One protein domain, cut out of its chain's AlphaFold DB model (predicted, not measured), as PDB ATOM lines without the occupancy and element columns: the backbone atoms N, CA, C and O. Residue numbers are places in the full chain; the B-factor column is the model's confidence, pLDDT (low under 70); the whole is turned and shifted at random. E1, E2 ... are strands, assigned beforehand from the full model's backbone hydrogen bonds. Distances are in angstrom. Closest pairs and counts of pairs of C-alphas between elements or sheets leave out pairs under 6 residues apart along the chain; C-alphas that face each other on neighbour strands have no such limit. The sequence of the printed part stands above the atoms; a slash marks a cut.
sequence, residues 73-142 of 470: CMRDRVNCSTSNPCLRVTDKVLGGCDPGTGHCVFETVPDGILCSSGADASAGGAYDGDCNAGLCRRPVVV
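This is residues 73 to 142 of the 470 residues of the protein "Hypothetical protein" of Alexandrium catenella (UniProt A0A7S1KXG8). With little regular structure, this is a loose, elongated chain of loops with two small two-strand hairpins, E1 with E2 and E3 with E4, set one after the other along its length. The 70 printed residues hold no named helix and four named strands, in the order E1, E2, E3, E4; both sheets are antiparallel. The class is all strand, with 13 residues in named elements; the radius of gyration of the C-alphas is 14.3 A and the spans are 48 by 23 by 16 A.

After residues 73 to 86, E1 is residues 87 to 89, from C-alpha 87 at (1.934, -29.454, 23.670). E2 is residues 106 to 108. E3, residues 129 to 132, is 9.2 A long. E4, residues 135 to 137, ends at (-5.818, -20.945, 18.180).

In the hairpin E1 and E2, N 88 and O 107 are 2.9 A apart, within hydrogen-bond range. In the hairpin E3 and E4, N 130 and O 137 are 2.8 A apart, also within range. Residues 114 to 115 pair antiparallel with residues 129 to 130 of E3. E2 and E4 are only just apart, at 8.2 A.

The C-alphas farthest apart, of Arg 75 and Val 142, are 49.7 A apart. The printed part has no cut. The links E1 to E2 and E2 to E3 are long. Residues 118 to 126 and 139 to 142 have pLDDT under 70.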
ATOM      1  N   CYS A  73       4.660 -46.740  34.145       93.19
ATOM      2  CA  CYS A  73       5.221 -46.387  32.845       93.19
ATOM      3  C   CYS A  73       6.085 -47.525  32.302       93.19
ATOM      4  O   CYS A  73       5.943 -47.903  31.136       93.19
ATOM      5  N   MET A  74       6.922 -48.119  33.159       92.50
ATOM      6  CA  MET A  74       7.734 -49.285  32.804       92.50
ATOM      7  C   MET A  74       6.890 -50.549  32.636       92.50
ATOM      8  O   MET A  74       7.033 -51.250  31.630       92.50
ATOM      9  N   ARG A  75       5.978 -50.820  33.578       93.44
ATOM     10  CA  ARG A  75       5.111 -52.009  33.550       93.44
ATOM     11  C   ARG A  75       4.260 -52.076  32.279       93.44
ATOM     12  O   ARG A  75       4.193 -53.126  31.642       93.44
ATOM     13  N   ASP A  76       3.654 -50.951  31.894       93.38
ATOM     14  CA  ASP A  76       2.701 -50.882  30.780       93.38
ATOM     15  C   ASP A  76       3.356 -50.392  29.467       93.38
ATOM     16  O   ASP A  76       2.682 -50.276  28.443       93.38
ATOM     17  N   ARG A  77       4.678 -50.143  29.474       92.44
ATOM     18  CA  ARG A  77       5.475 -49.625  28.341       92.44
ATOM     19  C   ARG A  77       4.862 -48.375  27.703       92.44
ATOM     20  O   ARG A  77       4.697 -48.292  26.482       92.44
ATOM     21  N   VAL A  78       4.511 -47.402  28.538       92.19
ATOM     22  CA  VAL A  78       3.865 -46.162  28.096       92.19
ATOM     23  C   VAL A  78       4.856 -45.315  27.295       92.19
ATOM     24  O   VAL A  78       5.919 -44.954  27.792       92.19
ATOM     25  N   ASN A  79       4.494 -44.974  26.055       92.75
ATOM     26  CA  ASN A  79       5.246 -44.043  25.215       92.75
ATOM     27  C   ASN A  79       4.416 -42.780  24.965       92.75
ATOM     28  O   ASN A  79       3.412 -42.818  24.249       92.75
ATOM     29  N   CYS A  80       4.832 -41.665  25.558       93.88
ATOM     30  CA  CYS A  80       4.085 -40.420  25.500       93.88
ATOM     31  C   CYS A  80       4.413 -39.627  24.237       93.88
ATOM     32  O   CYS A  80       5.544 -39.213  24.001       93.88
ATOM     33  N   SER A  81       3.386 -39.382  23.429       91.69
ATOM     34  CA  SER A  81       3.439 -38.489  22.274       91.69
ATOM     35  C   SER A  81       2.114 -37.746  22.149       91.69
ATOM     36  O   SER A  81       1.088 -38.191  22.665       91.69
ATOM     37  N   THR A  82       2.135 -36.586  21.501       87.75
ATOM     38  CA  THR A  82       0.949 -35.748  21.310       87.75
ATOM     39  C   THR A  82       0.871 -35.292  19.862       87.75
ATOM     40  O   THR A  82       1.883 -34.948  19.256       87.75
ATOM     41  N   SER A  83      -0.338 -35.301  19.302       86.31
ATOM     42  CA  SER A  83      -0.636 -34.717  17.990       86.31
ATOM     43  C   SER A  83      -0.901 -33.213  18.067       86.31
ATOM     44  O   SER A  83      -0.989 -32.556  17.035       86.31
ATOM     45  N   ASN A  84      -1.049 -32.659  19.274       87.62
ATOM     46  CA  ASN A  84      -1.249 -31.232  19.464       87.62
ATOM     47  C   ASN A  84       0.109 -30.511  19.358       87.62
ATOM     48  O   ASN A  84       0.936 -30.680  20.256       87.62
ATOM     49  N   PRO A  85       0.334 -29.667  18.331       87.88
ATOM     50  CA  PRO A  85       1.607 -28.967  18.127       87.88
ATOM     51  C   PRO A  85       1.926 -27.938  19.222       87.88
ATOM     52  O   PRO A  85       3.054 -27.464  19.308       87.88
ATOM     53  N   CYS A  86       0.946 -27.585  20.058       93.06
ATOM     54  CA  CYS A  86       1.103 -26.654  21.171       93.06
ATOM     55  C   CYS A  86       1.360 -27.345  22.515       93.06
ATOM     56  O   CYS A  86       1.440 -26.673  23.546       93.06
ATOM     57  N   LEU A  87       1.514 -28.671  22.516       93.31
ATOM     58  CA  LEU A  87       1.934 -29.454  23.670       93.31
ATOM     59  C   LEU A  87       3.233 -30.189  23.343       93.31
ATOM     60  O   LEU A  87       3.420 -30.681  22.234       93.31
ATOM     61  N   ARG A  88       4.127 -30.290  24.325       91.62
ATOM     62  CA  ARG A  88       5.341 -31.109  24.236       91.62
ATOM     63  C   ARG A  88       5.425 -32.052  25.426       91.62
ATOM     64  O   ARG A  88       4.889 -31.750  26.491       91.62
ATOM     65  N   VAL A  89       6.091 -33.187  25.240       92.62
ATOM     66  CA  VAL A  89       6.444 -34.083  26.348       92.62
ATOM     67  C   VAL A  89       7.331 -33.296  27.310       92.62
ATOM     68  O   VAL A  89       8.240 -32.597  26.865       92.62
ATOM     69  N   THR A  90       7.015 -33.335  28.602       89.00
ATOM     70  CA  THR A  90       7.802 -32.604  29.598       89.00
ATOM     71  C   THR A  90       9.119 -33.311  29.892       89.00
ATOM     72  O   THR A  90       9.143 -34.530  30.046       89.00
ATOM     73  N   ASP A  91      10.193 -32.538  30.053       88.19
ATOM     74  CA  ASP A  91      11.488 -33.048  30.522       88.19
ATOM     75  C   ASP A  91      11.544 -33.174  32.056       88.19
ATOM     76  O   ASP A  91      12.495 -33.726  32.608       88.19
ATOM     77  N   LYS A  92      10.529 -32.664  32.776       87.56
ATOM     78  CA  LYS A  92      10.459 -32.734  34.248       87.56
ATOM     79  C   LYS A  92      10.234 -34.150  34.768       87.56
ATOM     80  O   LYS A  92      10.536 -34.429  35.923       87.56
ATOM     81  N   VAL A  93       9.677 -35.016  33.930       85.94
ATOM     82  CA  VAL A  93       9.429 -36.422  34.230       85.94
ATOM     83  C   VAL A  93      10.063 -37.234  33.110       85.94
ATOM     84  O   VAL A  93       9.889 -36.902  31.939       85.94
ATOM     85  N   LEU A  94      10.818 -38.280  33.446       82.94
ATOM     86  CA  LEU A  94      11.525 -39.083  32.450       82.94
ATOM     87  C   LEU A  94      10.528 -39.683  31.442       82.94
ATOM     88  O   LEU A  94       9.583 -40.369  31.822       82.94
ATOM     89  N   GLY A  95      10.710 -39.380  30.152       83.88
ATOM     90  CA  GLY A  95       9.787 -39.806  29.090       83.88
ATOM     91  C   GLY A  95       8.388 -39.171  29.159       83.88
ATOM     92  O   GLY A  95       7.488 -39.614  28.448       83.88
ATOM     93  N   GLY A  96       8.193 -38.163  30.018       90.69
ATOM     94  CA  GLY A  96       6.921 -37.490  30.271       90.69
ATOM     95  C   GLY A  96       5.799 -38.407  30.744       90.69
ATOM     96  O   GLY A  96       4.637 -38.083  30.522       90.69
ATOM     97  N   CYS A  97       6.119 -39.540  31.369       94.06
ATOM     98  CA  CYS A  97       5.141 -40.443  31.964       94.06
ATOM     99  C   CYS A  97       5.304 -40.457  33.485       94.06
ATOM    100  O   CYS A  97       6.394 -40.709  33.990       94.06
ATOM    101  N   ASP A  98       4.227 -40.184  34.218       93.62
ATOM    102  CA  ASP A  98       4.232 -40.221  35.681       93.62
ATOM    103  C   ASP A  98       4.270 -41.677  36.193       93.62
ATOM    104  O   ASP A  98       3.332 -42.432  35.919       93.62
ATOM    105  N   PRO A  99       5.299 -42.098  36.956       90.94
ATOM    106  CA  PRO A  99       5.502 -43.505  37.313       90.94
ATOM    107  C   PRO A  99       4.407 -44.061  38.234       90.94
ATOM    108  O   PRO A  99       4.054 -45.235  38.140       90.94
ATOM    109  N   GLY A 100       3.807 -43.229  39.093       90.69
ATOM    110  CA  GLY A 100       2.762 -43.667  40.024       90.69
ATOM    111  C   GLY A 100       1.397 -43.866  39.358       90.69
ATOM    112  O   GLY A 100       0.593 -44.702  39.790       90.69
ATOM    113  N   THR A 101       1.106 -43.119  38.293       92.62
ATOM    114  CA  THR A 101      -0.197 -43.131  37.609       92.62
ATOM    115  C   THR A 101      -0.171 -43.799  36.236       92.62
ATOM    116  O   THR A 101      -1.175 -44.401  35.858       92.62
ATOM    117  N   GLY A 102       0.965 -43.784  35.538       91.94
ATOM    118  CA  GLY A 102       1.107 -44.236  34.152       91.94
ATOM    119  C   GLY A 102       0.562 -43.232  33.132       91.94
ATOM    120  O   GLY A 102       0.343 -43.587  31.974       91.94
ATOM    121  N   HIS A 103       0.276 -41.994  33.547       94.62
ATOM    122  CA  HIS A 103      -0.289 -40.965  32.678       94.62
ATOM    123  C   HIS A 103       0.790 -40.104  32.026       94.62
ATOM    124  O   HIS A 103       1.787 -39.744  32.651       94.62
ATOM    125  N   CYS A 104       0.544 -39.722  30.772       94.38
ATOM    126  CA  CYS A 104       1.395 -38.782  30.059       94.38
ATOM    127  C   CYS A 104       1.176 -37.353  30.555       94.38
ATOM    128  O   CYS A 104       0.050 -36.854  30.581       94.38
ATOM    129  N   VAL A 105       2.273 -36.690  30.897       94.56
ATOM    130  CA  VAL A 105       2.331 -35.303  31.338       94.56
ATOM    131  C   VAL A 105       2.929 -34.466  30.211       94.56
ATOM    132  O   VAL A 105       4.014 -34.749  29.699       94.56
ATOM    133  N   PHE A 106       2.212 -33.415  29.824       94.06
ATOM    134  CA  PHE A 106       2.618 -32.507  28.757       94.06
ATOM    135  C   PHE A 106       2.774 -31.085  29.286       94.06
ATOM    136  O   PHE A 106       2.059 -30.661  30.192       94.06
ATOM    137  N   GLU A 107       3.680 -30.335  28.671       93.69
ATOM    138  CA  GLU A 107       3.866 -28.907  28.912       93.69
ATOM    139  C   GLU A 107       3.410 -28.084  27.714       93.69
ATOM    140  O   GLU A 107       3.517 -28.505  26.557       93.69
ATOM    141  N   THR A 108       2.908 -26.884  27.997       94.62
ATOM    142  CA  THR A 108       2.478 -25.950  26.962       94.62
ATOM    143  C   THR A 108       3.687 -25.371  26.243       94.62
ATOM    144  O   THR A 108       4.630 -24.875  26.863       94.62
ATOM    145  N   VAL A 109       3.643 -25.385  24.916       91.94
ATOM    146  CA  VAL A 109       4.522 -24.555  24.092       91.94
ATOM    147  C   VAL A 109       4.214 -23.074  24.386       91.94
ATOM    148  O   VAL A 109       3.048 -22.760  24.634       91.94
ATOM    149  N   PRO A 110       5.220 -22.172  24.393       93.00
ATOM    150  CA  PRO A 110       5.001 -20.748  24.629       93.00
ATOM    151  C   PRO A 110       3.951 -20.133  23.707       93.00
ATOM    152  O   PRO A 110       3.825 -20.523  22.541       93.00
ATOM    153  N   ASP A 111       3.240 -19.140  24.232       90.88
ATOM    154  CA  ASP A 111       2.216 -18.437  23.472       90.88
ATOM    155  C   ASP A 111       2.821 -17.692  22.264       90.88
ATOM    156  O   ASP A 111       3.950 -17.196  22.322       90.88
ATOM    157  N   GLY A 112       2.073 -17.612  21.161       84.19
ATOM    158  CA  GLY A 112       2.483 -16.929  19.928       84.19
ATOM    159  C   GLY A 112       3.334 -17.771  18.969       84.19
ATOM    160  O   GLY A 112       3.647 -17.317  17.867       84.19
ATOM    161  N   ILE A 113       3.706 -18.998  19.348       89.12
ATOM    162  CA  ILE A 113       4.368 -19.935  18.432       89.12
ATOM    163  C   ILE A 113       3.374 -20.386  17.364       89.12
ATOM    164  O   ILE A 113       2.278 -20.839  17.679       89.12
ATOM    165  N   LEU A 114       3.769 -20.276  16.098       86.50
ATOM    166  CA  LEU A 114       2.943 -20.684  14.968       86.50
ATOM    167  C   LEU A 114       2.622 -22.183  15.028       86.50
ATOM    168  O   LEU A 114       3.497 -23.012  15.276       86.50
ATOM    169  N   CYS A 115       1.368 -22.527  14.762       86.50
ATOM    170  CA  CYS A 115       0.867 -23.893  14.807       86.50
ATOM    171  C   CYS A 115      -0.096 -24.171  13.647       86.50
ATOM    172  O   CYS A 115      -0.579 -23.255  12.976       86.50
ATOM    173  N   SER A 116      -0.347 -25.457  13.392       84.56
ATOM    174  CA  SER A 116      -1.318 -25.915  12.399       84.56
ATOM    175  C   SER A 116      -2.323 -26.856  13.062       84.56
ATOM    176  O   SER A 116      -1.931 -27.835  13.694       84.56
ATOM    177  N   SER A 117      -3.613 -26.536  12.968       71.94
ATOM    178  CA  SER A 117      -4.699 -27.273  13.632       71.94
ATOM    179  C   SER A 117      -5.193 -28.514  12.866       71.94
ATOM    180  O   SER A 117      -6.087 -29.217  13.341       71.94
ATOM    181  N   GLY A 118      -4.626 -28.789  11.686       67.50
ATOM    182  CA  GLY A 118      -5.044 -29.866  10.789       67.50
ATOM    183  C   GLY A 118      -4.181 -31.134  10.853       67.50
ATOM    184  O   GLY A 118      -3.001 -31.103  11.202       67.50
ATOM    185  N   ALA A 119      -4.774 -32.275  10.477       57.91
ATOM    186  CA  ALA A 119      -4.093 -33.576  10.353       57.91
ATOM    187  C   ALA A 119      -3.002 -33.601   9.253       57.91
ATOM    188  O   ALA A 119      -2.232 -34.553   9.139       57.91
ATOM    189  N   ASP A 120      -2.941 -32.544   8.453       51.28
ATOM    190  CA  ASP A 120      -2.016 -32.239   7.368       51.28
ATOM    191  C   ASP A 120      -0.747 -31.482   7.820       51.28
ATOM    192  O   ASP A 120       0.117 -31.174   6.995       51.28
ATOM    193  N   ALA A 121      -0.551 -31.275   9.131       55.94
ATOM    194  CA  ALA A 121       0.688 -30.722   9.698       55.94
ATOM    195  C   ALA A 121       1.957 -31.512   9.295       55.94
ATOM    196  O   ALA A 121       3.049 -30.949   9.218       55.94
ATOM    197  N   SER A 122       1.817 -32.796   8.955       54.22
ATOM    198  CA  SER A 122       2.917 -33.666   8.510       54.22
ATOM    199  C   SER A 122       3.376 -33.426   7.060       54.22
ATOM    200  O   SER A 122       4.320 -34.075   6.617       54.22
ATOM    201  N   ALA A 123       2.734 -32.519   6.308       48.62
ATOM    202  CA  ALA A 123       2.991 -32.290   4.879       48.62
ATOM    203  C   ALA A 123       3.450 -30.856   4.534       48.62
ATOM    204  O   ALA A 123       3.276 -30.406   3.403       48.62
ATOM    205  N   GLY A 124       4.031 -30.120   5.491       53.31
ATOM    206  CA  GLY A 124       4.478 -28.738   5.253       53.31
ATOM    207  C   GLY A 124       3.322 -27.742   5.092       53.31
ATOM    208  O   GLY A 124       3.452 -26.755   4.370       53.31
ATOM    209  N   GLY A 125       2.184 -28.024   5.736       56.00
ATOM    210  CA  GLY A 125       0.997 -27.173   5.723       56.00
ATOM    211  C   GLY A 125       1.261 -25.792   6.327       56.00
ATOM    212  O   GLY A 125       2.013 -25.643   7.290       56.00
ATOM    213  N   ALA A 126       0.641 -24.768   5.742       63.41
ATOM    214  CA  ALA A 126       0.718 -23.399   6.232       63.41
ATOM    215  C   ALA A 126       0.228 -23.311   7.689       63.41
ATOM    216  O   ALA A 126      -0.804 -23.886   8.041       63.41
ATOM    217  N   TYR A 127       0.964 -22.577   8.525       72.12
ATOM    218  CA  TYR A 127       0.539 -22.263   9.887       72.12
ATOM    219  C   TYR A 127      -0.803 -21.515   9.841       72.12
ATOM    220  O   TYR A 127      -0.907 -20.478   9.183       72.12
ATOM    221  N   ASP A 128      -1.834 -22.056  10.492       79.12
ATOM    222  CA  ASP A 128      -3.201 -21.518  10.471       79.12
ATOM    223  C   ASP A 128      -3.631 -20.902  11.808       79.12
ATOM    224  O   ASP A 128      -4.760 -20.409  11.918       79.12
ATOM    225  N   GLY A 129      -2.725 -20.906  12.788       84.44
ATOM    226  CA  GLY A 129      -2.919 -20.360  14.119       84.44
ATOM    227  C   GLY A 129      -1.621 -20.107  14.881       84.44
ATOM    228  O   GLY A 129      -0.518 -20.356  14.388       84.44
ATOM    229  N   ASP A 130      -1.779 -19.624  16.105       89.38
ATOM    230  CA  ASP A 130      -0.741 -19.490  17.116       89.38
ATOM    231  C   ASP A 130      -1.121 -20.254  18.391       89.38
ATOM    232  O   ASP A 130      -2.296 -20.430  18.731       89.38
ATOM    233  N   CYS A 131      -0.117 -20.775  19.088       92.06
ATOM    234  CA  CYS A 131      -0.319 -21.434  20.362       92.06
ATOM    235  C   CYS A 131      -0.765 -20.410  21.402       92.06
ATOM    236  O   CYS A 131      -0.135 -19.371  21.574       92.06
ATOM    237  N   ASN A 132      -1.828 -20.732  22.130       91.25
ATOM    238  CA  ASN A 132      -2.263 -19.964  23.282       91.25
ATOM    239  C   ASN A 132      -2.800 -20.914  24.355       91.25
ATOM    240  O   ASN A 132      -3.801 -21.604  24.137       91.25
ATOM    241  N   ALA A 133      -2.122 -20.957  25.504       91.00
ATOM    242  CA  ALA A 133      -2.437 -21.847  26.623       91.00
ATOM    243  C   ALA A 133      -2.530 -23.338  26.219       91.00
ATOM    244  O   ALA A 133      -3.451 -24.053  26.614       91.00
ATOM    245  N   GLY A 134      -1.586 -23.812  25.396       90.19
ATOM    246  CA  GLY A 134      -1.510 -25.218  24.970       90.19
ATOM    247  C   GLY A 134      -2.499 -25.628  23.873       90.19
ATOM    248  O   GLY A 134      -2.582 -26.807  23.527       90.19
ATOM    249  N   LEU A 135      -3.239 -24.677  23.299       90.50
ATOM    250  CA  LEU A 135      -4.164 -24.897  22.188       90.50
ATOM    251  C   LEU A 135      -3.704 -24.117  20.961       90.50
ATOM    252  O   LEU A 135      -3.336 -22.950  21.077       90.50
ATOM    253  N   CYS A 136      -3.784 -24.742  19.785       88.38
ATOM    254  CA  CYS A 136      -3.581 -24.034  18.528       88.38
ATOM    255  C   CYS A 136      -4.820 -23.190  18.223       88.38
ATOM    256  O   CYS A 136      -5.869 -23.722  17.847       88.38
ATOM    257  N   ARG A 137      -4.729 -21.878  18.444       86.50
ATOM    258  CA  ARG A 137      -5.818 -20.945  18.180       86.50
ATOM    259  C   ARG A 137      -5.604 -20.309  16.826       86.50
ATOM    260  O   ARG A 137      -4.576 -19.705  16.558       86.50
ATOM    261  N   ARG A 138      -6.609 -20.407  15.969       79.44
ATOM    262  CA  ARG A 138      -6.607 -19.670  14.708       79.44
ATOM    263  C   ARG A 138      -6.887 -18.203  15.026       79.44
ATOM    264  O   ARG A 138      -7.788 -17.956  15.838       79.44
ATOM    265  N   PRO A 139      -6.191 -17.232  14.407       69.69
ATOM    266  CA  PRO A 139      -6.610 -15.849  14.496       69.69
ATOM    267  C   PRO A 139      -8.054 -15.808  14.012       69.69
ATOM    268  O   PRO A 139      -8.357 -16.174  12.873       69.69
ATOM    269  N   VAL A 140      -8.968 -15.437  14.911       59.47
ATOM    270  CA  VAL A 140     -10.346 -15.161  14.533       59.47
ATOM    271  C   VAL A 140     -10.229 -14.063  13.495       59.47
ATOM    272  O   VAL A 140      -9.876 -12.932  13.824       59.47
ATOM    273  N   VAL A 141     -10.465 -14.401  12.230       55.03
ATOM    274  CA  VAL A 141     -10.615 -13.403  11.182       55.03
ATOM    275  C   VAL A 141     -11.945 -12.720  11.480       55.03
ATOM    276  O   VAL A 141     -12.967 -13.008  10.862       55.03
ATOM    277  N   VAL A 142     -11.958 -11.835  12.478       50.03
ATOM    278  CA  VAL A 142     -12.939 -10.766  12.541       50.03
ATOM    279  C   VAL A 142     -12.673 -10.005  11.261       50.03
ATOM    280  O   VAL A 142     -11.691  -9.274  11.148       50.03
TER     281      VAL A 142